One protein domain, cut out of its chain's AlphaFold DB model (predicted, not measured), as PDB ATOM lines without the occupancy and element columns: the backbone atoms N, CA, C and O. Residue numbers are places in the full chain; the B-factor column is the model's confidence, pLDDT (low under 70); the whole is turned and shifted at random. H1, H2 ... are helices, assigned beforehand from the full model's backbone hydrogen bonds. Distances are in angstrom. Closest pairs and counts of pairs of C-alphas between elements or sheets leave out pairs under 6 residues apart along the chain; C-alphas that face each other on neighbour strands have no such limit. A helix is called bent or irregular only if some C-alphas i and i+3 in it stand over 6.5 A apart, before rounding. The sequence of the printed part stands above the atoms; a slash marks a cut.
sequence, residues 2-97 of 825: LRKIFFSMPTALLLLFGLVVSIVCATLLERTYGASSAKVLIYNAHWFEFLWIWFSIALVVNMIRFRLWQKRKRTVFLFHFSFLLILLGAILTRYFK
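AT A GLANCE: This is residues 2 to 97 of the 825 residues of an uncharacterized protein of bacterium (UniProt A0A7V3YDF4). Three long helices stand loosely side by side, H4 between H2 and H5, neighbours running opposite ways. Short H3 folds back on H2; H1 lies near H4. The 96 printed residues include five named helices, H1 to H5, and no named strand: all helix, loose, radius of gyration of the C-alphas 15.6 A, spans 49 by 31 by 21 A.

IN THESE COORDINATES: Find C-alpha 2 at (-12.788, -13.593, -31.458), beginning H1, residues 2 to 6. Then come H2, residues 9 to 33, 35.7 A; H3, 35 to 43, 10.2 A; H4, 46 to 65, 28.1 A. H5, 71 to 96, 35.9 A, ends at (-41.904, -12.246, -48.877); it is irregular, C-alphas 72 and 75 being 8.1 A apart.

HOW THE PARTS SIT: H4 touches H2, closest C-alphas Ala 58 and Ala 12, 6.0 A, at a shallow 25 degrees. In hairpins, H4's residues 56 to 63 touch H5, closest C-alphas Ser 56 and Leu 84, 6.9 A, and H2's residues 22 to 30 touch H3, closest C-alphas Ala 26 and Ala 38, 4.8 A. H2 and H5 are apart. Every O i to N i+4 pair is within hydrogen-bond range in H1 to H4, 18 of 22 in H5.

THE WHOLE: The printed part has no cut; its links are tight. Residues 2 to 3 are under pLDDT 70.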
ATOM      1  N   LEU A   2     -11.329 -13.534 -31.246       66.81
ATOM      2  CA  LEU A   2     -12.788 -13.593 -31.458       66.81
ATOM      3  C   LEU A   2     -13.241 -14.652 -32.483       66.81
ATOM      4  O   LEU A   2     -14.073 -15.494 -32.169       66.81
ATOM      5  N   ARG A   3     -12.616 -14.726 -33.668       69.25
ATOM      6  CA  ARG A   3     -12.951 -15.755 -34.679       69.25
ATOM      7  C   ARG A   3     -12.803 -17.199 -34.173       69.25
ATOM      8  O   ARG A   3     -13.570 -18.069 -34.575       69.25
ATOM      9  N   LYS A   4     -11.816 -17.469 -33.308       74.94
ATOM     10  CA  LYS A   4     -11.578 -18.806 -32.735       74.94
ATOM     11  C   LYS A   4     -12.574 -19.152 -31.622       74.94
ATOM     12  O   LYS A   4     -12.714 -20.334 -31.347       74.94
ATOM     13  N   ILE A   5     -13.244 -18.161 -31.027       77.75
ATOM     14  CA  ILE A   5     -14.188 -18.334 -29.913       77.75
ATOM     15  C   ILE A   5     -15.639 -18.338 -30.417       77.75
ATOM     16  O   ILE A   5     -16.408 -19.208 -30.038       77.75
ATOM     17  N   PHE A   6     -16.012 -17.427 -31.318       82.50
ATOM     18  CA  PHE A   6     -17.408 -17.240 -31.749       82.50
ATOM     19  C   PHE A   6     -17.844 -18.133 -32.923       82.50
ATOM     20  O   PHE A   6     -19.038 -18.317 -33.142       82.50
ATOM     21  N   PHE A   7     -16.898 -18.712 -33.669       85.50
ATOM     22  CA  PHE A   7     -17.186 -19.519 -34.867       85.50
ATOM     23  C   PHE A   7     -16.446 -20.865 -34.859       85.50
ATOM     24  O   PHE A   7     -16.033 -21.385 -35.897       85.50
ATOM     25  N   SER A   8     -16.206 -21.411 -33.666       88.75
ATOM     26  CA  SER A   8     -15.547 -22.706 -33.486       88.75
ATOM     27  C   SER A   8     -16.524 -23.875 -33.653       88.75
ATOM     28  O   SER A   8     -17.739 -23.679 -33.692       88.75
ATOM     29  N   MET A   9     -16.001 -25.103 -33.736       89.12
ATOM     30  CA  MET A   9     -16.835 -26.309 -33.731       89.12
ATOM     31  C   MET A   9     -17.625 -26.463 -32.411       89.12
ATOM     32  O   MET A   9     -18.833 -26.674 -32.487       89.12
ATOM     33  N   PRO A  10     -17.017 -26.273 -31.217       91.50
ATOM     34  CA  PRO A  10     -17.769 -26.179 -29.961       91.50
ATOM     35  C   PRO A  10     -18.892 -25.136 -29.981       91.50
ATOM     36  O   PRO A  10     -19.997 -25.422 -29.538       91.50
ATOM     37  N   THR A  11     -18.641 -23.948 -30.539       92.00
ATOM     38  CA  THR A  11     -19.650 -22.878 -30.602       92.00
ATOM     39  C   THR A  11     -20.814 -23.260 -31.505       92.00
ATOM     40  O   THR A  11     -21.962 -23.041 -31.142       92.00
ATOM     41  N   ALA A  12     -20.544 -23.880 -32.658       92.81
ATOM     42  CA  ALA A  12     -21.599 -24.380 -33.535       92.81
ATOM     43  C   ALA A  12     -22.471 -25.438 -32.831       92.81
ATOM     44  O   ALA A  12     -23.691 -25.402 -32.962       92.81
ATOM     45  N   LEU A  13     -21.866 -26.334 -32.042       93.56
ATOM     46  CA  LEU A  13     -22.601 -27.314 -31.233       93.56
ATOM     47  C   LEU A  13     -23.432 -26.659 -30.124       93.56
ATOM     48  O   LEU A  13     -24.569 -27.063 -29.906       93.56
ATOM     49  N   LEU A  14     -22.893 -25.631 -29.461       94.75
ATOM     50  CA  LEU A  14     -23.621 -24.853 -28.457       94.75
ATOM     51  C   LEU A  14     -24.845 -24.154 -29.071       94.75
ATOM     52  O   LEU A  14     -25.922 -24.187 -28.487       94.75
ATOM     53  N   LEU A  15     -24.698 -23.567 -30.264       95.56
ATOM     54  CA  LEU A  15     -25.804 -22.935 -30.990       95.56
ATOM     55  C   LEU A  15     -26.877 -23.955 -31.387       95.56
ATOM     56  O   LEU A  15     -28.060 -23.691 -31.192       95.56
ATOM     57  N   LEU A  16     -26.481 -25.135 -31.879       95.06
ATOM     58  CA  LEU A  16     -27.420 -26.226 -32.158       95.06
ATOM     59  C   LEU A  16     -28.180 -26.664 -30.903       95.06
ATOM     60  O   LEU A  16     -29.391 -26.857 -30.958       95.06
ATOM     61  N   PHE A  17     -27.489 -26.789 -29.769       95.88
ATOM     62  CA  PHE A  17     -28.126 -27.115 -28.497       95.88
ATOM     63  C   PHE A  17     -29.101 -26.015 -28.053       95.88
ATOM     64  O   PHE A  17     -30.231 -26.313 -27.676       95.88
ATOM     65  N   GLY A  18     -28.714 -24.740 -28.178       96.81
ATOM     66  CA  GLY A  18     -29.590 -23.599 -27.909       96.81
ATOM     67  C   GLY A  18     -30.847 -23.591 -28.784       96.81
ATOM     68  O   GLY A  18     -31.937 -23.314 -28.284       96.81
ATOM     69  N   LEU A  19     -30.729 -23.966 -30.064       96.69
ATOM     70  CA  LEU A  19     -31.876 -24.145 -30.960       96.69
ATOM     71  C   LEU A  19     -32.794 -25.279 -30.485       96.69
ATOM     72  O   LEU A  19     -34.003 -25.077 -30.424       96.69
ATOM     73  N   VAL A  20     -32.241 -26.436 -30.096       96.94
ATOM     74  CA  VAL A  20     -33.028 -27.555 -29.541       96.94
ATOM     75  C   VAL A  20     -33.817 -27.109 -28.312       96.94
ATOM     76  O   VAL A  20     -35.031 -27.290 -28.277       96.94
ATOM     77  N   VAL A  21     -33.155 -26.479 -27.337       96.69
ATOM     78  CA  VAL A  21     -33.809 -25.990 -26.112       96.69
ATOM     79  C   VAL A  21     -34.910 -24.985 -26.449       96.69
ATOM     80  O   VAL A  21     -36.019 -25.101 -25.937       96.69
ATOM     81  N   SER A  22     -34.643 -24.052 -27.365       96.25
ATOM     82  CA  SER A  22     -35.621 -23.045 -27.792       96.25
ATOM     83  C   SER A  22     -36.875 -23.673 -28.406       96.25
ATOM     84  O   SER A  22     -37.987 -23.260 -28.084       96.25
ATOM     85  N   ILE A  23     -36.713 -24.690 -29.261       95.88
ATOM     86  CA  ILE A  23     -37.837 -25.384 -29.907       95.88
ATOM     87  C   ILE A  23     -38.616 -26.221 -28.883       95.88
ATOM     88  O   ILE A  23     -39.844 -26.199 -28.889       95.88
ATOM     89  N   VAL A  24     -37.937 -26.898 -27.948       94.38
ATOM     90  CA  VAL A  24     -38.609 -27.614 -26.848       94.38
ATOM     91  C   VAL A  24     -39.444 -26.643 -26.012       94.38
ATOM     92  O   VAL A  24     -40.634 -26.885 -25.811       94.38
ATOM     93  N   CYS A  25     -38.871 -25.508 -25.598       93.12
ATOM     94  CA  CYS A  25     -39.605 -24.465 -24.882       93.12
ATOM     95  C   CYS A  25     -40.812 -23.957 -25.683       93.12
ATOM     96  O   CYS A  25     -41.872 -23.745 -25.100       93.12
ATOM     97  N   ALA A  26     -40.693 -23.817 -27.006       91.56
ATOM     98  CA  ALA A  26     -41.803 -23.393 -27.858       91.56
ATOM     99  C   ALA A  26     -42.949 -24.406 -27.845       91.56
ATOM    100  O   ALA A  26     -44.097 -24.011 -27.672       91.56
ATOM    101  N   THR A  27     -42.650 -25.703 -27.939       90.00
ATOM    102  CA  THR A  27     -43.693 -26.739 -27.858       90.00
ATOM    103  C   THR A  27     -44.378 -26.752 -26.489       90.00
ATOM    104  O   THR A  27     -45.600 -26.853 -26.416       90.00
ATOM    105  N   LEU A  28     -43.633 -26.562 -25.394       86.94
ATOM    106  CA  LEU A  28     -44.218 -26.451 -24.052       86.94
ATOM    107  C   LEU A  28     -45.134 -25.226 -23.922       86.94
ATOM    108  O   LEU A  28     -46.231 -25.358 -23.387       86.94
ATOM    109  N   LEU A  29     -44.723 -24.072 -24.461       84.06
ATOM    110  CA  LEU A  29     -45.567 -22.873 -24.517       84.06
ATOM    111  C   LEU A  29     -46.829 -23.096 -25.354       84.06
ATOM    112  O   LEU A  29     -47.886 -22.582 -25.006       84.06
ATOM    113  N   GLU A  30     -46.733 -23.853 -26.446       83.00
ATOM    114  CA  GLU A  30     -47.882 -24.207 -27.278       83.00
ATOM    115  C   GLU A  30     -48.887 -25.077 -26.524       83.00
ATOM    116  O   GLU A  30     -50.088 -24.833 -26.614       83.00
ATOM    117  N   ARG A  31     -48.410 -26.027 -25.710       81.00
ATOM    118  CA  ARG A  31     -49.275 -26.838 -24.844       81.00
ATOM    119  C   ARG A  31     -50.034 -25.999 -23.822       81.00
ATOM    120  O   ARG A  31     -51.208 -26.257 -23.593       81.00
ATOM    121  N   THR A  32     -49.363 -25.051 -23.171       75.31
ATOM    122  CA  THR A  32     -49.948 -24.310 -22.042       75.31
ATOM    123  C   THR A  32     -50.712 -23.060 -22.469       75.31
ATOM    124  O   THR A  32     -51.687 -22.698 -21.822       75.31
ATOM    125  N   TYR A  33     -50.282 -22.395 -23.545       72.94
ATOM    126  CA  TYR A  33     -50.787 -21.079 -23.961       72.94
ATOM    127  C   TYR A  33     -51.180 -21.009 -25.446       72.94
ATOM    128  O   TYR A  33     -51.469 -19.925 -25.956       72.94
ATOM    129  N   GLY A  34     -51.188 -22.137 -26.158       73.06
ATOM    130  CA  GLY A  34     -51.612 -22.239 -27.554       73.06
ATOM    131  C   GLY A  34     -50.521 -21.925 -28.585       73.06
ATOM    132  O   GLY A  34     -49.526 -21.246 -28.320       73.06
ATOM    133  N   ALA A  35     -50.731 -22.406 -29.814       74.75
ATOM    134  CA  ALA A  35     -49.770 -22.309 -30.919       74.75
ATOM    135  C   ALA A  35     -49.405 -20.863 -31.303       74.75
ATOM    136  O   ALA A  35     -48.293 -20.588 -31.762       74.75
ATOM    137  N   SER A  36     -50.328 -19.919 -31.110       73.81
ATOM    138  CA  SER A  36     -50.087 -18.497 -31.361       73.81
ATOM    139  C   SER A  36     -49.022 -17.926 -30.412       73.81
ATOM    140  O   SER A  36     -48.113 -17.228 -30.869       73.81
ATOM    141  N   SER A  37     -49.029 -18.337 -29.138       78.50
ATOM    142  CA  SER A  37     -48.018 -17.960 -28.142       78.50
ATOM    143  C   SER A  37     -46.616 -18.423 -28.523       78.50
ATOM    144  O   SER A  37     -45.680 -17.620 -28.555       78.50
ATOM    145  N   ALA A  38     -46.465 -19.699 -28.884       84.00
ATOM    146  CA  ALA A  38     -45.181 -20.258 -29.303       84.00
ATOM    147  C   ALA A  38     -44.617 -19.549 -30.546       84.00
ATOM    148  O   ALA A  38     -43.428 -19.212 -30.600       84.00
ATOM    149  N   LYS A  39     -45.484 -19.244 -31.523       82.81
ATOM    150  CA  LYS A  39     -45.107 -18.478 -32.716       82.81
ATOM    151  C   LYS A  39     -44.617 -17.080 -32.366       82.81
ATOM    152  O   LYS A  39     -43.554 -16.693 -32.835       82.81
ATOM    153  N   VAL A  40     -45.347 -16.321 -31.553       80.00
ATOM    154  CA  VAL A  40     -44.998 -14.922 -31.243       80.00
ATOM    155  C   VAL A  40     -43.744 -14.815 -30.376       80.00
ATOM    156  O   VAL A  40     -42.883 -13.969 -30.638       80.00
ATOM    157  N   LEU A  41     -43.640 -15.652 -29.341       84.50
ATOM    158  CA  LEU A  41     -42.586 -15.549 -28.332       84.50
ATOM    159  C   LEU A  41     -41.262 -16.170 -28.783       84.50
ATOM    160  O   LEU A  41     -40.204 -15.693 -28.362       84.50
ATOM    161  N   ILE A  42     -41.310 -17.195 -29.645       90.62
ATOM    162  CA  ILE A  42     -40.122 -17.943 -30.073       90.62
ATOM    163  C   ILE A  42     -39.965 -17.932 -31.593       90.62
ATOM    164  O   ILE A  42     -39.063 -17.261 -32.090       90.62
ATOM    165  N   TYR A  43     -40.826 -18.611 -32.359       89.44
ATOM    166  CA  TYR A  43     -40.562 -18.849 -33.792       89.44
ATOM    167  C   TYR A  43     -40.467 -17.561 -34.635       89.44
ATOM    168  O   TYR A  43     -39.681 -17.475 -35.583       89.44
ATOM    169  N   ASN A  44     -41.213 -16.521 -34.261       86.62
ATOM    170  CA  ASN A  44     -41.193 -15.207 -34.903       86.62
ATOM    171  C   ASN A  44     -40.341 -14.175 -34.156       86.62
ATOM    172  O   ASN A  44     -40.237 -13.034 -34.604       86.62
ATOM    173  N   ALA A  45     -39.680 -14.545 -33.060       88.00
ATOM    174  CA  ALA A  45     -38.872 -13.613 -32.292       88.00
ATOM    175  C   ALA A  45     -37.500 -13.348 -32.934       88.00
ATOM    176  O   ALA A  45     -36.835 -14.252 -33.435       88.00
ATOM    177  N   HIS A  46     -37.039 -12.094 -32.857       89.50
ATOM    178  CA  HIS A  46     -35.744 -11.686 -33.416       89.50
ATOM    179  C   HIS A  46     -34.549 -12.371 -32.744       89.50
ATOM    180  O   HIS A  46     -33.534 -12.594 -33.393       89.50
ATOM    181  N   TRP A  47     -34.651 -12.732 -31.460       93.19
ATOM    182  CA  TRP A  47     -33.579 -13.455 -30.770       93.19
ATOM    183  C   TRP A  47     -33.420 -14.883 -31.319       93.19
ATOM    184  O   TRP A  47     -32.300 -15.361 -31.477       93.19
ATOM    185  N   PHE A  48     -34.525 -15.549 -31.665       93.75
ATOM    186  CA  PHE A  48     -34.503 -16.889 -32.250       93.75
ATOM    187  C   PHE A  48     -33.986 -16.842 -33.690       93.75
ATOM    188  O   PHE A  48     -33.179 -17.670 -34.106       93.75
ATOM    189  N   GLU A  49     -34.376 -15.812 -34.437       92.50
ATOM    190  CA  GLU A  49     -33.820 -15.518 -35.756       92.50
ATOM    191  C   GLU A  49     -32.309 -15.237 -35.703       92.50
ATOM    192  O   GLU A  49     -31.549 -15.767 -36.515       92.50
ATOM    193  N   PHE A  50     -31.848 -14.486 -34.701       94.44
ATOM    194  CA  PHE A  50     -30.426 -14.252 -34.472       94.44
ATOM    195  C   PHE A  50     -29.652 -15.557 -34.230       94.44
ATOM    196  O   PHE A  50     -28.557 -15.711 -34.771       94.44
ATOM    197  N   LEU A  51     -30.218 -16.525 -33.496       95.00
ATOM    198  CA  LEU A  51     -29.594 -17.844 -33.319       95.00
ATOM    199  C   LEU A  51     -29.392 -18.568 -34.657       95.00
ATOM    200  O   LEU A  51     -28.312 -19.110 -34.898       95.00
ATOM    201  N   TRP A  52     -30.386 -18.540 -35.551       94.56
ATOM    202  CA  TRP A  52     -30.265 -19.127 -36.890       94.56
ATOM    203  C   TRP A  52     -29.220 -18.419 -37.751       94.56
ATOM    204  O   TRP A  52     -28.422 -19.083 -38.419       94.56
ATOM    205  N   ILE A  53     -29.180 -17.085 -37.720       94.25
ATOM    206  CA  ILE A  53     -28.186 -16.296 -38.460       94.25
ATOM    207  C   ILE A  53     -26.779 -16.598 -37.938       94.25
ATOM    208  O   ILE A  53     -25.878 -16.899 -38.723       94.25
ATOM    209  N   TRP A  54     -26.580 -16.595 -36.620       94.94
ATOM    210  CA  TRP A  54     -25.282 -16.903 -36.024       94.94
ATOM    211  C   TRP A  54     -24.852 -18.338 -36.343       94.94
ATOM    212  O   TRP A  54     -23.716 -18.557 -36.775       94.94
ATOM    213  N   PHE A  55     -25.760 -19.312 -36.242       94.94
ATOM    214  CA  PHE A  55     -25.478 -20.685 -36.653       94.94
ATOM    215  C   PHE A  55     -25.082 -20.770 -38.135       94.94
ATOM    216  O   PHE A  55     -24.102 -21.435 -38.465       94.94
ATOM    217  N   SER A  56     -25.767 -20.039 -39.019       94.75
ATOM    218  CA  SER A  56     -25.454 -19.990 -40.455       94.75
ATOM    219  C   SER A  56     -24.049 -19.449 -40.717       94.75
ATOM    220  O   SER A  56     -23.281 -20.038 -41.480       94.75
ATOM    221  N   ILE A  57     -23.668 -18.363 -40.040       94.38
ATOM    222  CA  ILE A  57     -22.320 -17.790 -40.151       94.38
ATOM    223  C   ILE A  57     -21.282 -18.783 -39.615       94.38
ATOM    224  O   ILE A  57     -20.262 -19.027 -40.265       94.38
ATOM    225  N   ALA A  58     -21.542 -19.408 -38.463       93.50
ATOM    226  CA  ALA A  58     -20.661 -20.425 -37.895       93.50
ATOM    227  C   ALA A  58     -20.500 -21.630 -38.834       93.50
ATOM    228  O   ALA A  58     -19.390 -22.154 -38.978       93.50
ATOM    229  N   LEU A  59     -21.570 -22.042 -39.515       93.44
ATOM    230  CA  LEU A  59     -21.542 -23.097 -40.519       93.44
ATOM    231  C   LEU A  59     -20.626 -22.709 -41.686       93.44
ATOM    232  O   LEU A  59     -19.672 -23.435 -41.963       93.44
ATOM    233  N   VAL A  60     -20.829 -21.539 -42.303       94.50
ATOM    234  CA  VAL A  60     -19.992 -21.043 -43.416       94.50
ATOM    235  C   VAL A  60     -18.518 -20.954 -43.012       94.50
ATOM    236  O   VAL A  60     -17.641 -21.466 -43.714       94.50
ATOM    237  N   VAL A  61     -18.220 -20.366 -41.849       92.94
ATOM    238  CA  VAL A  61     -16.842 -20.230 -41.355       92.94
ATOM    239  C   VAL A  61     -16.187 -21.597 -41.156       92.94
ATOM    240  O   VAL A  61     -15.021 -21.769 -41.530       92.94
ATOM    241  N   ASN A  62     -16.908 -22.585 -40.618       91.44
ATOM    242  CA  ASN A  62     -16.391 -23.944 -40.455       91.44
ATOM    243  C   ASN A  62     -16.218 -24.661 -41.802       91.44
ATOM    244  O   ASN A  62     -15.193 -25.318 -42.010       91.44
ATOM    245  N   MET A  63     -17.138 -24.482 -42.755       92.75
ATOM    246  CA  MET A  63     -16.990 -25.018 -44.113       92.75
ATOM    247  C   MET A  63     -15.703 -24.508 -44.778       92.75
ATOM    248  O   MET A  63     -14.976 -25.290 -45.406       92.75
ATOM    249  N   ILE A  64     -15.379 -23.225 -44.576       92.38
ATOM    250  CA  ILE A  64     -14.149 -22.608 -45.082       92.38
ATOM    251  C   ILE A  64     -12.917 -23.116 -44.330       92.38
ATOM    252  O   ILE A  64     -11.942 -23.553 -44.944       92.38
ATOM    253  N   ARG A  65     -12.962 -23.116 -42.993       89.19
ATOM    254  CA  ARG A  65     -11.858 -23.557 -42.124       89.19
ATOM    255  C   ARG A  65     -11.426 -24.991 -42.424       89.19
ATOM    256  O   ARG A  65     -10.232 -25.269 -42.496       89.19
ATOM    257  N   PHE A  66     -12.384 -25.890 -42.637       89.56
ATOM    258  CA  PHE A  66     -12.117 -27.293 -42.957       89.56
ATOM    259  C   PHE A  66     -11.934 -27.563 -44.460       89.56
ATOM    260  O   PHE A  66     -11.756 -28.729 -44.844       89.56
ATOM    261  N   ARG A  67     -11.939 -26.510 -45.295       91.69
ATOM    262  CA  ARG A  67     -11.765 -26.546 -46.757       91.69
ATOM    263  C   ARG A  67     -12.660 -27.604 -47.407       91.69
ATOM    264  O   ARG A  67     -12.180 -28.501 -48.105       91.69
ATOM    265  N   LEU A  68     -13.962 -27.556 -47.117       91.31
ATOM    266  CA  LEU A  68     -14.899 -28.585 -47.584       91.31
ATOM    267  C   LEU A  68     -15.075 -28.592 -49.113       91.31
ATOM    268  O   LEU A  68     -15.383 -29.640 -49.671       91.31
ATOM    269  N   TRP A  69     -14.772 -27.486 -49.803       88.75
ATOM    270  CA  TRP A  69     -14.801 -27.385 -51.273       88.75
ATOM    271  C   TRP A  69     -13.811 -28.318 -51.997       88.75
ATOM    272  O   TRP A  69     -13.897 -28.503 -53.211       88.75
ATOM    273  N   GLN A  70     -12.845 -28.915 -51.287       90.00
ATOM    274  CA  GLN A  70     -11.904 -29.862 -51.887       90.00
ATOM    275  C   GLN A  70     -12.644 -31.047 -52.523       90.00
ATOM    276  O   GLN A  70     -13.545 -31.620 -51.910       90.00
ATOM    277  N   LYS A  71     -12.197 -31.503 -53.708       83.25
ATOM    278  CA  LYS A  71     -12.839 -32.607 -54.458       83.25
ATOM    279  C   LYS A  71     -13.114 -33.849 -53.592       83.25
ATOM    280  O   LYS A  71     -14.158 -34.478 -53.724       83.25
ATOM    281  N   ARG A  72     -12.218 -34.155 -52.644       84.50
ATOM    282  CA  ARG A  72     -12.333 -35.293 -51.710       84.50
ATOM    283  C   ARG A  72     -13.444 -35.167 -50.652       84.50
ATOM    284  O   ARG A  72     -13.779 -36.172 -50.042       84.50
ATOM    285  N   LYS A  73     -13.983 -33.966 -50.412       87.44
ATOM    286  CA  LYS A  73     -15.014 -33.664 -49.400       87.44
ATOM    287  C   LYS A  73     -16.337 -33.183 -50.016       87.44
ATOM    288  O   LYS A  73     -17.213 -32.756 -49.272       87.44
ATOM    289  N   ARG A  74     -16.514 -33.305 -51.340       87.31
ATOM    290  CA  ARG A  74     -17.707 -32.840 -52.079       87.31
ATOM    291  C   ARG A  74     -19.027 -33.303 -51.470       87.31
ATOM    292  O   ARG A  74     -19.937 -32.498 -51.349       87.31
ATOM    293  N   THR A  75     -19.109 -34.557 -51.027       88.94
ATOM    294  CA  THR A  75     -20.304 -35.096 -50.360       88.94
ATOM    295  C   THR A  75     -20.656 -34.308 -49.096       88.94
ATOM    296  O   THR A  75     -21.790 -33.882 -48.925       88.94
ATOM    297  N   VAL A  76     -19.668 -34.069 -48.228       90.31
ATOM    298  CA  VAL A  76     -19.860 -33.336 -46.967       90.31
ATOM    299  C   VAL A  76     -20.121 -31.855 -47.235       90.31
ATOM    300  O   VAL A  76     -20.933 -31.251 -46.546       90.31
ATOM    301  N   PHE A  77     -19.463 -31.272 -48.239       93.06
ATOM    302  CA  PHE A  77     -19.733 -29.904 -48.675       93.06
ATOM    303  C   PHE A  77     -21.178 -29.738 -49.137       93.06
ATOM    304  O   PHE A  77     -21.860 -28.864 -48.615       93.06
ATOM    305  N   LEU A  78     -21.646 -30.590 -50.055       93.50
ATOM    306  CA  LEU A  78     -22.998 -30.515 -50.608       93.50
ATOM    307  C   LEU A  78     -24.056 -30.677 -49.509       93.50
ATOM    308  O   LEU A  78     -25.006 -29.906 -49.477       93.50
ATOM    309  N   PHE A  79     -23.825 -31.598 -48.566       93.19
ATOM    310  CA  PHE A  79     -24.697 -31.826 -47.409       93.19
ATOM    311  C   PHE A  79     -24.830 -30.599 -46.497       93.19
ATOM    312  O   PHE A  79     -25.911 -30.292 -46.009       93.19
ATOM    313  N   HIS A  80     -23.741 -29.871 -46.241       94.12
ATOM    314  CA  HIS A  80     -23.817 -28.667 -45.408       94.12
ATOM    315  C   HIS A  80     -24.320 -27.455 -46.203       94.12
ATOM    316  O   HIS A  80     -25.075 -26.640 -45.678       94.12
ATOM    317  N   PHE A  81     -23.957 -27.360 -47.485       96.00
ATOM    318  CA  PHE A  81     -24.414 -26.303 -48.381       96.00
ATOM    319  C   PHE A  81     -25.935 -26.337 -48.588       96.00
ATOM    320  O   PHE A  81     -26.559 -25.280 -48.639       96.00
ATOM    321  N   SER A  82     -26.558 -27.521 -48.620       96.81
ATOM    322  CA  SER A  82     -28.019 -27.624 -48.696       96.81
ATOM    323  C   SER A  82     -28.734 -26.940 -47.532       96.81
ATOM    324  O   SER A  82     -29.771 -26.326 -47.760       96.81
ATOM    325  N   PHE A  83     -28.186 -26.965 -46.311       94.88
ATOM    326  CA  PHE A  83     -28.800 -26.250 -45.184       94.88
ATOM    327  C   PHE A  83     -28.763 -24.733 -45.369       94.88
ATOM    328  O   PHE A  83     -29.716 -24.065 -44.987       94.88
ATOM    329  N   LEU A  84     -27.721 -24.183 -46.003       96.62
ATOM    330  CA  LEU A  84     -27.666 -22.751 -46.322       96.62
ATOM    331  C   LEU A  84     -28.754 -22.358 -47.330       96.62
ATOM    332  O   LEU A  84     -29.390 -21.324 -47.157       96.62
ATOM    333  N   LEU A  85     -29.011 -23.199 -48.338       97.25
ATOM    334  CA  LEU A  85     -30.114 -22.987 -49.284       97.25
ATOM    335  C   LEU A  85     -31.484 -23.091 -48.604       97.25
ATOM    336  O   LEU A  85     -32.344 -22.252 -48.845       97.25
ATOM    337  N   ILE A  86     -31.678 -24.078 -47.722       96.31
ATOM    338  CA  ILE A  86     -32.924 -24.237 -46.954       96.31
ATOM    339  C   ILE A  86     -33.166 -23.015 -46.058       96.31
ATOM    340  O   ILE A  86     -34.281 -22.505 -46.009       96.31
ATOM    341  N   LEU A  87     -32.129 -22.511 -45.380       94.88
ATOM    342  CA  LEU A  87     -32.230 -21.320 -44.533       94.88
ATOM    343  C   LEU A  87     -32.495 -20.055 -45.355       94.88
ATOM    344  O   LEU A  87     -33.324 -19.242 -44.956       94.88
ATOM    345  N   LEU A  88     -31.864 -19.910 -46.524       95.75
ATOM    346  CA  LEU A  88     -32.163 -18.818 -47.451       95.75
ATOM    347  C   LEU A  88     -33.621 -18.873 -47.926       95.75
ATOM    348  O   LEU A  88     -34.312 -17.858 -47.895       95.75
ATOM    349  N   GLY A  89     -34.106 -20.054 -48.314       95.69
ATOM    350  CA  GLY A  89     -35.506 -20.266 -48.672       95.69
ATOM    351  C   GLY A  89     -36.453 -19.917 -47.522       95.69
ATOM    352  O   GLY A  89     -37.413 -19.184 -47.732       95.69
ATOM    353  N   ALA A  90     -36.130 -20.320 -46.288       93.31
ATOM    354  CA  ALA A  90     -36.905 -19.966 -45.099       93.31
ATOM    355  C   ALA A  90     -36.937 -18.452 -44.818       93.31
ATOM    356  O   ALA A  90     -37.988 -17.932 -44.442       93.31
ATOM    357  N   ILE A  91     -35.830 -17.730 -45.032       93.06
ATOM    358  CA  ILE A  91     -35.789 -16.260 -44.937       93.06
ATOM    359  C   ILE A  91     -36.708 -15.642 -45.997       93.06
ATOM    360  O   ILE A  91     -37.522 -14.777 -45.675       93.06
ATOM    361  N   LEU A  92     -36.634 -16.113 -47.246       94.50
ATOM    362  CA  LEU A  92     -37.494 -15.618 -48.322       94.50
ATOM    363  C   LEU A  92     -38.978 -15.862 -48.021       94.50
ATOM    364  O   LEU A  92     -39.794 -14.954 -48.164       94.50
ATOM    365  N   THR A  93     -39.322 -17.054 -47.536       92.69
ATOM    366  CA  THR A  93     -40.684 -17.386 -47.111       92.69
ATOM    367  C   THR A  93     -41.139 -16.515 -45.941       92.69
ATOM    368  O   THR A  93     -42.265 -16.038 -45.943       92.69
ATOM    369  N   ARG A  94     -40.286 -16.245 -44.950       88.56
ATOM    370  CA  ARG A  94     -40.650 -15.422 -43.785       88.56
ATOM    371  C   ARG A  94     -40.990 -13.976 -44.151       88.56
ATOM    372  O   ARG A  94     -41.909 -13.419 -43.562       88.56
ATOM    373  N   TYR A  95     -40.243 -13.377 -45.078       89.38
ATOM    374  CA  TYR A  95     -40.343 -11.942 -45.370       89.38
ATOM    375  C   TYR A  95     -41.155 -11.598 -46.620       89.38
ATOM    376  O   TYR A  95     -41.668 -10.487 -46.709       89.38
ATOM    377  N   PHE A  96     -41.284 -12.524 -47.575       92.12
ATOM    378  CA  PHE A  96     -41.904 -12.246 -48.877       92.12
ATOM    379  C   PHE A  96     -43.084 -13.164 -49.221       92.12
ATOM    380  O   PHE A  96     -43.688 -12.993 -50.281       92.12
ATOM    381  N   LYS A  97     -43.424 -14.145 -48.374       90.75
ATOM    382  CA  LYS A  97     -44.617 -14.970 -48.593       90.75
ATOM    383  C   LYS A  97     -45.878 -14.142 -48.366       90.75
ATOM    384  O   LYS A  97     -46.007 -13.447 -47.363       90.75
TER     385      LYS A  97